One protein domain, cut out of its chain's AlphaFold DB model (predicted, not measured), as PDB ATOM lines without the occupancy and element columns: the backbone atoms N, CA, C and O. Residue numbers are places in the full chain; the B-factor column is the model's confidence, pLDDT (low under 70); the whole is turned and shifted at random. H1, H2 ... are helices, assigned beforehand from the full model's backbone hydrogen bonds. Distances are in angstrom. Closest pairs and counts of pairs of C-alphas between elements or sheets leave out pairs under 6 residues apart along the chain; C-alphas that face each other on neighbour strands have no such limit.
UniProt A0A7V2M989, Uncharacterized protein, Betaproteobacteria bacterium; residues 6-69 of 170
ATOM      1  N   ARG A   6     517.512 -77.623  26.695       90.88
ATOM      2  CA  ARG A   6     516.247 -78.379  26.656       90.88
ATOM      3  C   ARG A   6     515.106 -77.526  26.120       90.88
ATOM      4  O   ARG A   6     514.323 -77.985  25.293       90.88
ATOM      5  N   LEU A   7     515.045 -76.272  26.564       90.44
ATOM      6  CA  LEU A   7     514.053 -75.312  26.093       90.44
ATOM      7  C   LEU A   7     514.277 -74.975  24.615       90.44
ATOM      8  O   LEU A   7     513.323 -74.936  23.846       90.44
ATOM      9  N   LEU A   8     515.534 -74.774  24.209       90.94
ATOM     10  CA  LEU A   8     515.890 -74.534  22.814       90.94
ATOM     11  C   LEU A   8     515.454 -75.697  21.912       90.94
ATOM     12  O   LEU A   8     514.839 -75.452  20.876       90.94
ATOM     13  N   SER A   9     515.716 -76.943  22.320       93.56
ATOM     14  CA  SER A   9     515.270 -78.130  21.580       93.56
ATOM     15  C   SER A   9     513.749 -78.164  21.441       93.56
ATOM     16  O   SER A   9     513.244 -78.269  20.329       93.56
ATOM     17  N   ALA A  10     513.016 -77.980  22.543       92.06
ATOM     18  CA  ALA A  10     511.554 -77.993  22.530       92.06
ATOM     19  C   ALA A  10     510.959 -76.902  21.618       92.06
ATOM     20  O   ALA A  10     509.983 -77.145  20.910       92.06
ATOM     21  N   LEU A  11     511.563 -75.709  21.592       91.94
ATOM     22  CA  LEU A  11     511.156 -74.630  20.689       91.94
ATOM     23  C   LEU A  11     511.411 -74.985  19.220       91.94
ATOM     24  O   LEU A  11     510.556 -74.727  18.373       91.94
ATOM     25  N   LEU A  12     512.564 -75.581  18.905       95.56
ATOM     26  CA  LEU A  12     512.878 -76.020  17.543       95.56
ATOM     27  C   LEU A  12     511.955 -77.154  17.077       95.56
ATOM     28  O   LEU A  12     511.581 -77.170  15.905       95.56
ATOM     29  N   ASP A  13     511.539 -78.048  17.975       95.75
ATOM     30  CA  ASP A  13     510.575 -79.113  17.676       95.75
ATOM     31  C   ASP A  13     509.164 -78.563  17.428       95.75
ATOM     32  O   ASP A  13     508.500 -78.969  16.471       95.75
ATOM     33  N   ALA A  14     508.722 -77.582  18.220       93.69
ATOM     34  CA  ALA A  14     507.456 -76.891  17.981       93.69
ATOM     35  C   ALA A  14     507.455 -76.174  16.618       93.69
ATOM     36  O   ALA A  14     506.527 -76.331  15.824       93.69
ATOM     37  N   LEU A  15     508.539 -75.460  16.296       94.62
ATOM     38  CA  LEU A  15     508.707 -74.801  14.998       94.62
ATOM     39  C   LEU A  15     508.769 -75.803  13.840       94.62
ATOM     40  O   LEU A  15     508.233 -75.535  12.766       94.62
ATOM     41  N   ARG A  16     509.371 -76.979  14.045       97.44
ATOM     42  CA  ARG A  16     509.350 -78.061  13.053       97.44
ATOM     43  C   ARG A  16     507.922 -78.530  12.774       97.44
ATOM     44  O   ARG A  16     507.579 -78.731  11.610       97.44
ATOM     45  N   ALA A  17     507.101 -78.702  13.809       94.44
ATOM     46  CA  ALA A  17     505.706 -79.116  13.660       94.44
ATOM     47  C   ALA A  17     504.870 -78.067  12.905       94.44
ATOM     48  O   ALA A  17     504.105 -78.422  12.010       94.44
ATOM     49  N   GLU A  18     505.058 -76.779  13.200       91.81
ATOM     50  CA  GLU A  18     504.413 -75.677  12.469       91.81
ATOM     51  C   GLU A  18     504.867 -75.599  11.005       91.81
ATOM     52  O   GLU A  18     504.066 -75.382  10.098       91.81
ATOM     53  N   TYR A  19     506.156 -75.820  10.745       95.69
ATOM     54  CA  TYR A  19     506.658 -75.879   9.377       95.69
ATOM     55  C   TYR A  19     506.041 -77.056   8.609       95.69
ATOM     56  O   TYR A  19     505.604 -76.901   7.469       95.69
ATOM     57  N   ALA A  20     505.947 -78.225   9.250       94.44
ATOM     58  CA  ALA A  20     505.332 -79.418   8.674       94.44
ATOM     59  C   ALA A  20     503.823 -79.250   8.415       94.44
ATOM     60  O   ALA A  20     503.306 -79.844   7.471       94.44
ATOM     61  N   SER A  21     503.124 -78.419   9.196       93.38
ATOM     62  CA  SER A  21     501.714 -78.078   8.955       93.38
ATOM     63  C   SER A  21     501.512 -77.037   7.845       93.38
ATOM     64  O   SER A  21     500.375 -76.722   7.494       93.38
ATOM     65  N   GLY A  22     502.601 -76.542   7.249       92.06
ATOM     66  CA  GLY A  22     502.574 -75.636   6.107       92.06
ATOM     67  C   GLY A  22     502.697 -74.156   6.463       92.06
ATOM     68  O   GLY A  22     502.381 -73.330   5.608       92.06
ATOM     69  N   ASP A  23     503.152 -73.795   7.671       89.56
ATOM     70  CA  ASP A  23     503.526 -72.409   7.985       89.56
ATOM     71  C   ASP A  23     504.979 -72.121   7.549       89.56
ATOM     72  O   ASP A  23     505.928 -72.475   8.259       89.56
ATOM     73  N   PRO A  24     505.207 -71.427   6.415       88.50
ATOM     74  CA  PRO A  24     506.557 -71.114   5.951       88.50
ATOM     75  C   PRO A  24     507.311 -70.193   6.921       88.50
ATOM     76  O   PRO A  24     508.542 -70.217   6.961       88.50
ATOM     77  N   ASN A  25     506.612 -69.399   7.748       89.69
ATOM     78  CA  ASN A  25     507.255 -68.480   8.695       89.69
ATOM     79  C   ASN A  25     507.967 -69.211   9.837       89.69
ATOM     80  O   ASN A  25     508.876 -68.646  10.455       89.69
ATOM     81  N   ALA A  26     507.595 -70.464  10.109       92.62
ATOM     82  CA  ALA A  26     508.251 -71.286  11.114       92.62
ATOM     83  C   ALA A  26     509.746 -71.482  10.809       92.62
ATOM     84  O   ALA A  26     510.569 -71.431  11.725       92.62
ATOM     85  N   LEU A  27     510.122 -71.574   9.526       95.44
ATOM     86  CA  LEU A  27     511.521 -71.663   9.103       95.44
ATOM     87  C   LEU A  27     512.322 -70.407   9.478       95.44
ATOM     88  O   LEU A  27     513.421 -70.522  10.016       95.44
ATOM     89  N   LEU A  28     511.781 -69.201   9.257       93.06
ATOM     90  CA  LEU A  28     512.469 -67.957   9.640       93.06
ATOM     91  C   LEU A  28     512.613 -67.816  11.146       93.06
ATOM     92  O   LEU A  28     513.646 -67.352  11.623       93.06
ATOM     93  N   ARG A  29     511.578 -68.202  11.898       92.50
ATOM     94  CA  ARG A  29     511.636 -68.183  13.361       92.50
ATOM     95  C   ARG A  29     512.718 -69.132  13.868       92.50
ATOM     96  O   ARG A  29     513.489 -68.731  14.734       92.50
ATOM     97  N   ALA A  30     512.834 -70.328  13.287       95.31
ATOM     98  CA  ALA A  30     513.899 -71.271  13.626       95.31
ATOM     99  C   ALA A  30     515.288 -70.709  13.284       95.31
ATOM    100  O   ALA A  30     516.190 -70.765  14.115       95.31
ATOM    101  N   LEU A  31     515.444 -70.092  12.106       95.75
ATOM    102  CA  LEU A  31     516.687 -69.432  11.698       95.75
ATOM    103  C   LEU A  31     517.092 -68.313  12.660       95.75
ATOM    104  O   LEU A  31     518.226 -68.298  13.133       95.75
ATOM    105  N   SER A  32     516.165 -67.406  12.979       94.56
ATOM    106  CA  SER A  32     516.408 -66.317  13.932       94.56
ATOM    107  C   SER A  32     516.807 -66.870  15.294       94.56
ATOM    108  O   SER A  32     517.815 -66.447  15.846       94.56
ATOM    109  N   LEU A  33     516.070 -67.865  15.799       92.50
ATOM    110  CA  LEU A  33     516.347 -68.490  17.087       92.50
ATOM    111  C   LEU A  33     517.756 -69.097  17.126       92.50
ATOM    112  O   LEU A  33     518.500 -68.843  18.072       92.50
ATOM    113  N   CYS A  34     518.155 -69.847  16.095       94.50
ATOM    114  CA  CYS A  34     519.492 -70.436  16.024       94.50
ATOM    115  C   CYS A  34     520.600 -69.377  15.953       94.50
ATOM    116  O   CYS A  34     521.611 -69.496  16.648       94.50
ATOM    117  N   LEU A  35     520.407 -68.320  15.158       94.44
ATOM    118  CA  LEU A  35     521.370 -67.222  15.035       94.44
ATOM    119  C   LEU A  35     521.507 -66.434  16.346       94.44
ATOM    120  O   LEU A  35     522.627 -66.170  16.787       94.44
ATOM    121  N   ASP A  36     520.389 -66.133  17.008       92.06
ATOM    122  CA  ASP A  36     520.357 -65.420  18.288       92.06
ATOM    123  C   ASP A  36     521.037 -66.227  19.402       92.06
ATOM    124  O   ASP A  36     521.765 -65.676  20.234       92.06
ATOM    125  N   GLN A  37     520.844 -67.549  19.403       93.94
ATOM    126  CA  GLN A  37     521.486 -68.463  20.353       93.94
ATOM    127  C   GLN A  37     522.911 -68.868  19.948       93.94
ATOM    128  O   GLN A  37     523.613 -69.498  20.745       93.94
ATOM    129  N   ARG A  38     523.362 -68.476  18.747       95.44
ATOM    130  CA  ARG A  38     524.639 -68.880  18.135       95.44
ATOM    131  C   ARG A  38     524.829 -70.400  18.143       95.44
ATOM    132  O   ARG A  38     525.900 -70.891  18.502       95.44
ATOM    133  N   CYS A  39     523.782 -71.140  17.790       94.19
ATOM    134  CA  CYS A  39     523.815 -72.594  17.686       94.19
ATOM    135  C   CYS A  39     523.686 -73.062  16.231       94.19
ATOM    136  O   CYS A  39     523.342 -72.294  15.331       94.19
ATOM    137  N   ALA A  40     523.987 -74.341  16.006       96.50
ATOM    138  CA  ALA A  40     523.794 -74.966  14.707       96.50
ATOM    139  C   ALA A  40     522.300 -75.031  14.355       96.50
ATOM    140  O   ALA A  40     521.451 -75.237  15.227       96.50
ATOM    141  N   LEU A  41     521.986 -74.872  13.067       96.06
ATOM    142  CA  LEU A  41     520.635 -75.117  12.574       96.06
ATOM    143  C   LEU A  41     520.308 -76.610  12.688       96.06
ATOM    144  O   LEU A  41     521.164 -77.439  12.364       96.06
ATOM    145  N   PRO A  42     519.070 -76.972  13.058       97.19
ATOM    146  CA  PRO A  42     518.622 -78.347  12.931       97.19
ATOM    147  C   PRO A  42     518.552 -78.748  11.451       97.19
ATOM    148  O   PRO A  42     518.255 -77.922  10.582       97.19
ATOM    149  N   GLU A  43     518.784 -80.031  11.174       97.94
ATOM    150  CA  GLU A  43     518.876 -80.592   9.817       97.94
ATOM    151  C   GLU A  43     517.679 -80.213   8.938       97.94
ATOM    152  O   GLU A  43     517.853 -79.693   7.837       97.94
ATOM    153  N   TRP A  44     516.456 -80.344   9.464       97.38
ATOM    154  CA  TRP A  44     515.234 -80.005   8.731       97.38
ATOM    155  C   TRP A  44     515.215 -78.546   8.244       97.38
ATOM    156  O   TRP A  44     514.750 -78.266   7.136       97.38
ATOM    157  N   ALA A  45     515.725 -77.615   9.057       97.44
ATOM    158  CA  ALA A  45     515.751 -76.193   8.737       97.44
ATOM    159  C   ALA A  45     516.873 -75.885   7.742       97.44
ATOM    160  O   ALA A  45     516.665 -75.116   6.803       97.44
ATOM    161  N   ALA A  46     518.038 -76.519   7.908       97.88
ATOM    162  CA  ALA A  46     519.153 -76.401   6.978       97.88
ATOM    163  C   ALA A  46     518.762 -76.896   5.577       97.88
ATOM    164  O   ALA A  46     518.941 -76.177   4.594       97.88
ATOM    165  N   GLU A  47     518.140 -78.071   5.478       97.62
ATOM    166  CA  GLU A  47     517.643 -78.593   4.208       97.62
ATOM    167  C   GLU A  47     516.569 -77.695   3.586       97.62
ATOM    168  O   GLU A  47     516.574 -77.458   2.378       97.62
ATOM    169  N   ALA A  48     515.617 -77.209   4.388       96.50
ATOM    170  CA  ALA A  48     514.562 -76.325   3.905       96.50
ATOM    171  C   ALA A  48     515.141 -75.022   3.335       96.50
ATOM    172  O   ALA A  48     514.766 -74.615   2.233       96.50
ATOM    173  N   LEU A  49     516.109 -74.423   4.034       97.31
ATOM    174  CA  LEU A  49     516.820 -73.237   3.571       97.31
ATOM    175  C   LEU A  49     517.602 -73.518   2.282       97.31
ATOM    176  O   LEU A  49     517.473 -72.767   1.318       97.31
ATOM    177  N   LEU A  50     518.367 -74.612   2.224       98.00
ATOM    178  CA  LEU A  50     519.129 -74.987   1.029       98.00
ATOM    179  C   LEU A  50     518.217 -75.234  -0.177       98.00
ATOM    180  O   LEU A  50     518.515 -74.767  -1.275       98.00
ATOM    181  N   ARG A  51     517.070 -75.898   0.017       97.06
ATOM    182  CA  ARG A  51     516.058 -76.085  -1.036       97.06
ATOM    183  C   ARG A  51     515.519 -74.749  -1.547       97.06
ATOM    184  O   ARG A  51     515.377 -74.581  -2.758       97.06
ATOM    185  N   ALA A  52     515.229 -73.801  -0.657       96.19
ATOM    186  CA  ALA A  52     514.772 -72.469  -1.045       96.19
ATOM    187  C   ALA A  52     515.861 -71.695  -1.809       96.19
ATOM    188  O   ALA A  52     515.599 -71.162  -2.888       96.19
ATOM    189  N   LEU A  53     517.102 -71.708  -1.317       97.25
ATOM    190  CA  LEU A  53     518.237 -71.071  -1.986       97.25
ATOM    191  C   LEU A  53     518.495 -71.680  -3.368       97.25
ATOM    192  O   LEU A  53     518.686 -70.940  -4.328       97.25
ATOM    193  N   ALA A  54     518.425 -73.005  -3.509       97.81
ATOM    194  CA  ALA A  54     518.570 -73.680  -4.795       97.81
ATOM    195  C   ALA A  54     517.467 -73.278  -5.790       97.81
ATOM    196  O   ALA A  54     517.751 -73.013  -6.962       97.81
ATOM    197  N   LYS A  55     516.205 -73.176  -5.343       96.62
ATOM    198  CA  LYS A  55     515.090 -72.682  -6.176       96.62
ATOM    199  C   LYS A  55     515.321 -71.247  -6.643       96.62
ATOM    200  O   LYS A  55     515.096 -70.943  -7.813       96.62
ATOM    201  N   TRP A  56     515.786 -70.383  -5.748       96.25
ATOM    202  CA  TRP A  56     516.072 -68.989  -6.066       96.25
ATOM    203  C   TRP A  56     517.257 -68.851  -7.034       96.25
ATOM    204  O   TRP A  56     517.125 -68.226  -8.085       96.25
ATOM    205  N   HIS A  57     518.382 -69.519  -6.761       96.50
ATOM    206  CA  HIS A  57     519.565 -69.499  -7.629       96.50
ATOM    207  C   HIS A  57     519.298 -70.068  -9.026       96.50
ATOM    208  O   HIS A  57     519.793 -69.530 -10.016       96.50
ATOM    209  N   SER A  58     518.476 -71.115  -9.126       96.88
ATOM    210  CA  SER A  58     518.053 -71.687 -10.412       96.88
ATOM    211  C   SER A  58     516.989 -70.857 -11.140       96.88
ATOM    212  O   SER A  58     516.489 -71.294 -12.175       96.88
ATOM    213  N   ARG A  59     516.623 -69.675 -10.616       93.81
ATOM    214  CA  ARG A  59     515.564 -68.790 -11.138       93.81
ATOM    215  C   ARG A  59     514.188 -69.460 -11.249       93.81
ATOM    216  O   ARG A  59     513.319 -68.959 -11.955       93.81
ATOM    217  N   ARG A  60     513.962 -70.566 -10.528       93.56
ATOM    218  CA  ARG A  60     512.641 -71.209 -10.396       93.56
ATOM    219  C   ARG A  60     511.706 -70.428  -9.474       93.56
ATOM    220  O   ARG A  60     510.510 -70.685  -9.481       93.56
ATOM    221  N   ALA A  61     512.255 -69.505  -8.687       92.19
ATOM    222  CA  ALA A  61     511.521 -68.505  -7.928       92.19
ATOM    223  C   ALA A  61     512.151 -67.118  -8.185       92.19
ATOM    224  O   ALA A  61     513.362 -66.972  -8.000       92.19
ATOM    225  N   PRO A  62     511.376 -66.101  -8.608       89.00
ATOM    226  CA  PRO A  62     511.879 -64.764  -8.931       89.00
ATOM    227  C   PRO A  62     512.324 -63.969  -7.698       89.00
ATOM    228  O   PRO A  62     513.130 -63.047  -7.819       89.00
ATOM    229  N   THR A  63     511.832 -64.317  -6.507       92.50
ATOM    230  CA  THR A  63     512.232 -63.688  -5.244       92.50
ATOM    231  C   THR A  63     512.572 -64.739  -4.199       92.50
ATOM    232  O   THR A  63     512.064 -65.862  -4.235       92.50
ATOM    233  N   LEU A  64     513.430 -64.368  -3.248       90.81
ATOM    234  CA  LEU A  64     513.740 -65.233  -2.115       90.81
ATOM    235  C   LEU A  64     512.502 -65.451  -1.230       90.81
ATOM    236  O   LEU A  64     512.319 -66.546  -0.705       90.81
ATOM    237  N   ASP A  65     511.625 -64.445  -1.137       90.56
ATOM    238  CA  ASP A  65     510.356 -64.553  -0.415       90.56
ATOM    239  C   ASP A  65     509.480 -65.666  -0.994       90.56
ATOM    240  O   ASP A  65     508.996 -66.526  -0.262       90.56
ATOM    241  N   GLU A  66     509.340 -65.704  -2.319       89.31
ATOM    242  CA  GLU A  66     508.611 -66.764  -3.014       89.31
ATOM    243  C   GLU A  66     509.302 -68.126  -2.877       89.31
ATOM    244  O   GLU A  66     508.638 -69.138  -2.654       89.31
ATOM    245  N   ALA A  67     510.636 -68.163  -2.938       93.06
ATOM    246  CA  ALA A  67     511.403 -69.395  -2.777       93.06
ATOM    247  C   ALA A  67     511.229 -70.029  -1.386       93.06
ATOM    248  O   ALA A  67     511.185 -71.256  -1.266       93.06
ATOM    249  N   LEU A  68     511.109 -69.189  -0.355       91.31
ATOM    250  CA  LEU A  68     510.833 -69.576   1.029       91.31
ATOM    251  C   LEU A  68     509.330 -69.772   1.306       91.31
ATOM    252  O   LEU A  68     508.960 -70.213   2.391       91.31
ATOM    253  N   GLY A  69     508.463 -69.492   0.328       87.25
ATOM    254  CA  GLY A  69     507.016 -69.679   0.431       87.25
ATOM    255  C   GLY A  69     506.282 -68.560   1.174       87.25
ATOM    256  O   GLY A  69     505.116 -68.736   1.531       87.25
TER     257      GLY A  69
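AT A GLANCE: This is residues 6 to 69 of the 170 residues of an uncharacterized protein of Betaproteobacteria bacterium (UniProt A0A7V2M989). H3 runs away from a helical hairpin of H1 and H2, and the short H4 folds back on the far half of H3. The printed part has 64 residues, 47 of them in four named helices, H1 to H4 in order along the chain, with no named strand; the class is all helix. The whole is compact but elongated, with a radius of gyration of the C-alphas of 12.0 A and spans of 39 by 25 by 16 A.

IN THESE COORDINATES: H3, residues 43 to 57, is 20.7 A long. H1, residues 6 to 20, is 21.1 A long and begins at C-alpha 6 (516.247, -78.379, 26.656). H2 is residues 25 to 37. H4, residues 64 to 67, ends at C-alpha 67 (511.403, -69.395, -2.777).

HOW THE PARTS SIT: Residues 45 to 49 of H3 touch residues 27 to 31 of H2 at a steep tilt of 66 degrees, closest at C-alphas 45 and 27, 6.2 A. Residues 52 to 56 of H3 touch H4, closest at C-alphas 52 and 67, 4.9 A. Residues 25 to 30 of H2 touch H1, closest at C-alphas 26 and 19, 5.2 A; this hairpin has a shallow tilt of 22 degrees, opposite ways. H4 is apart from H1 and H2. Every O i to N i+4 pair is within hydrogen-bond range in H1, H2 and H3; H4 is too short for one.

THE WHOLE: The C-alphas farthest apart, Arg 6 and Arg 59, are 39.0 A apart. The printed part has no cut, no link is long, and no printed residue is under 70 in pLDDT.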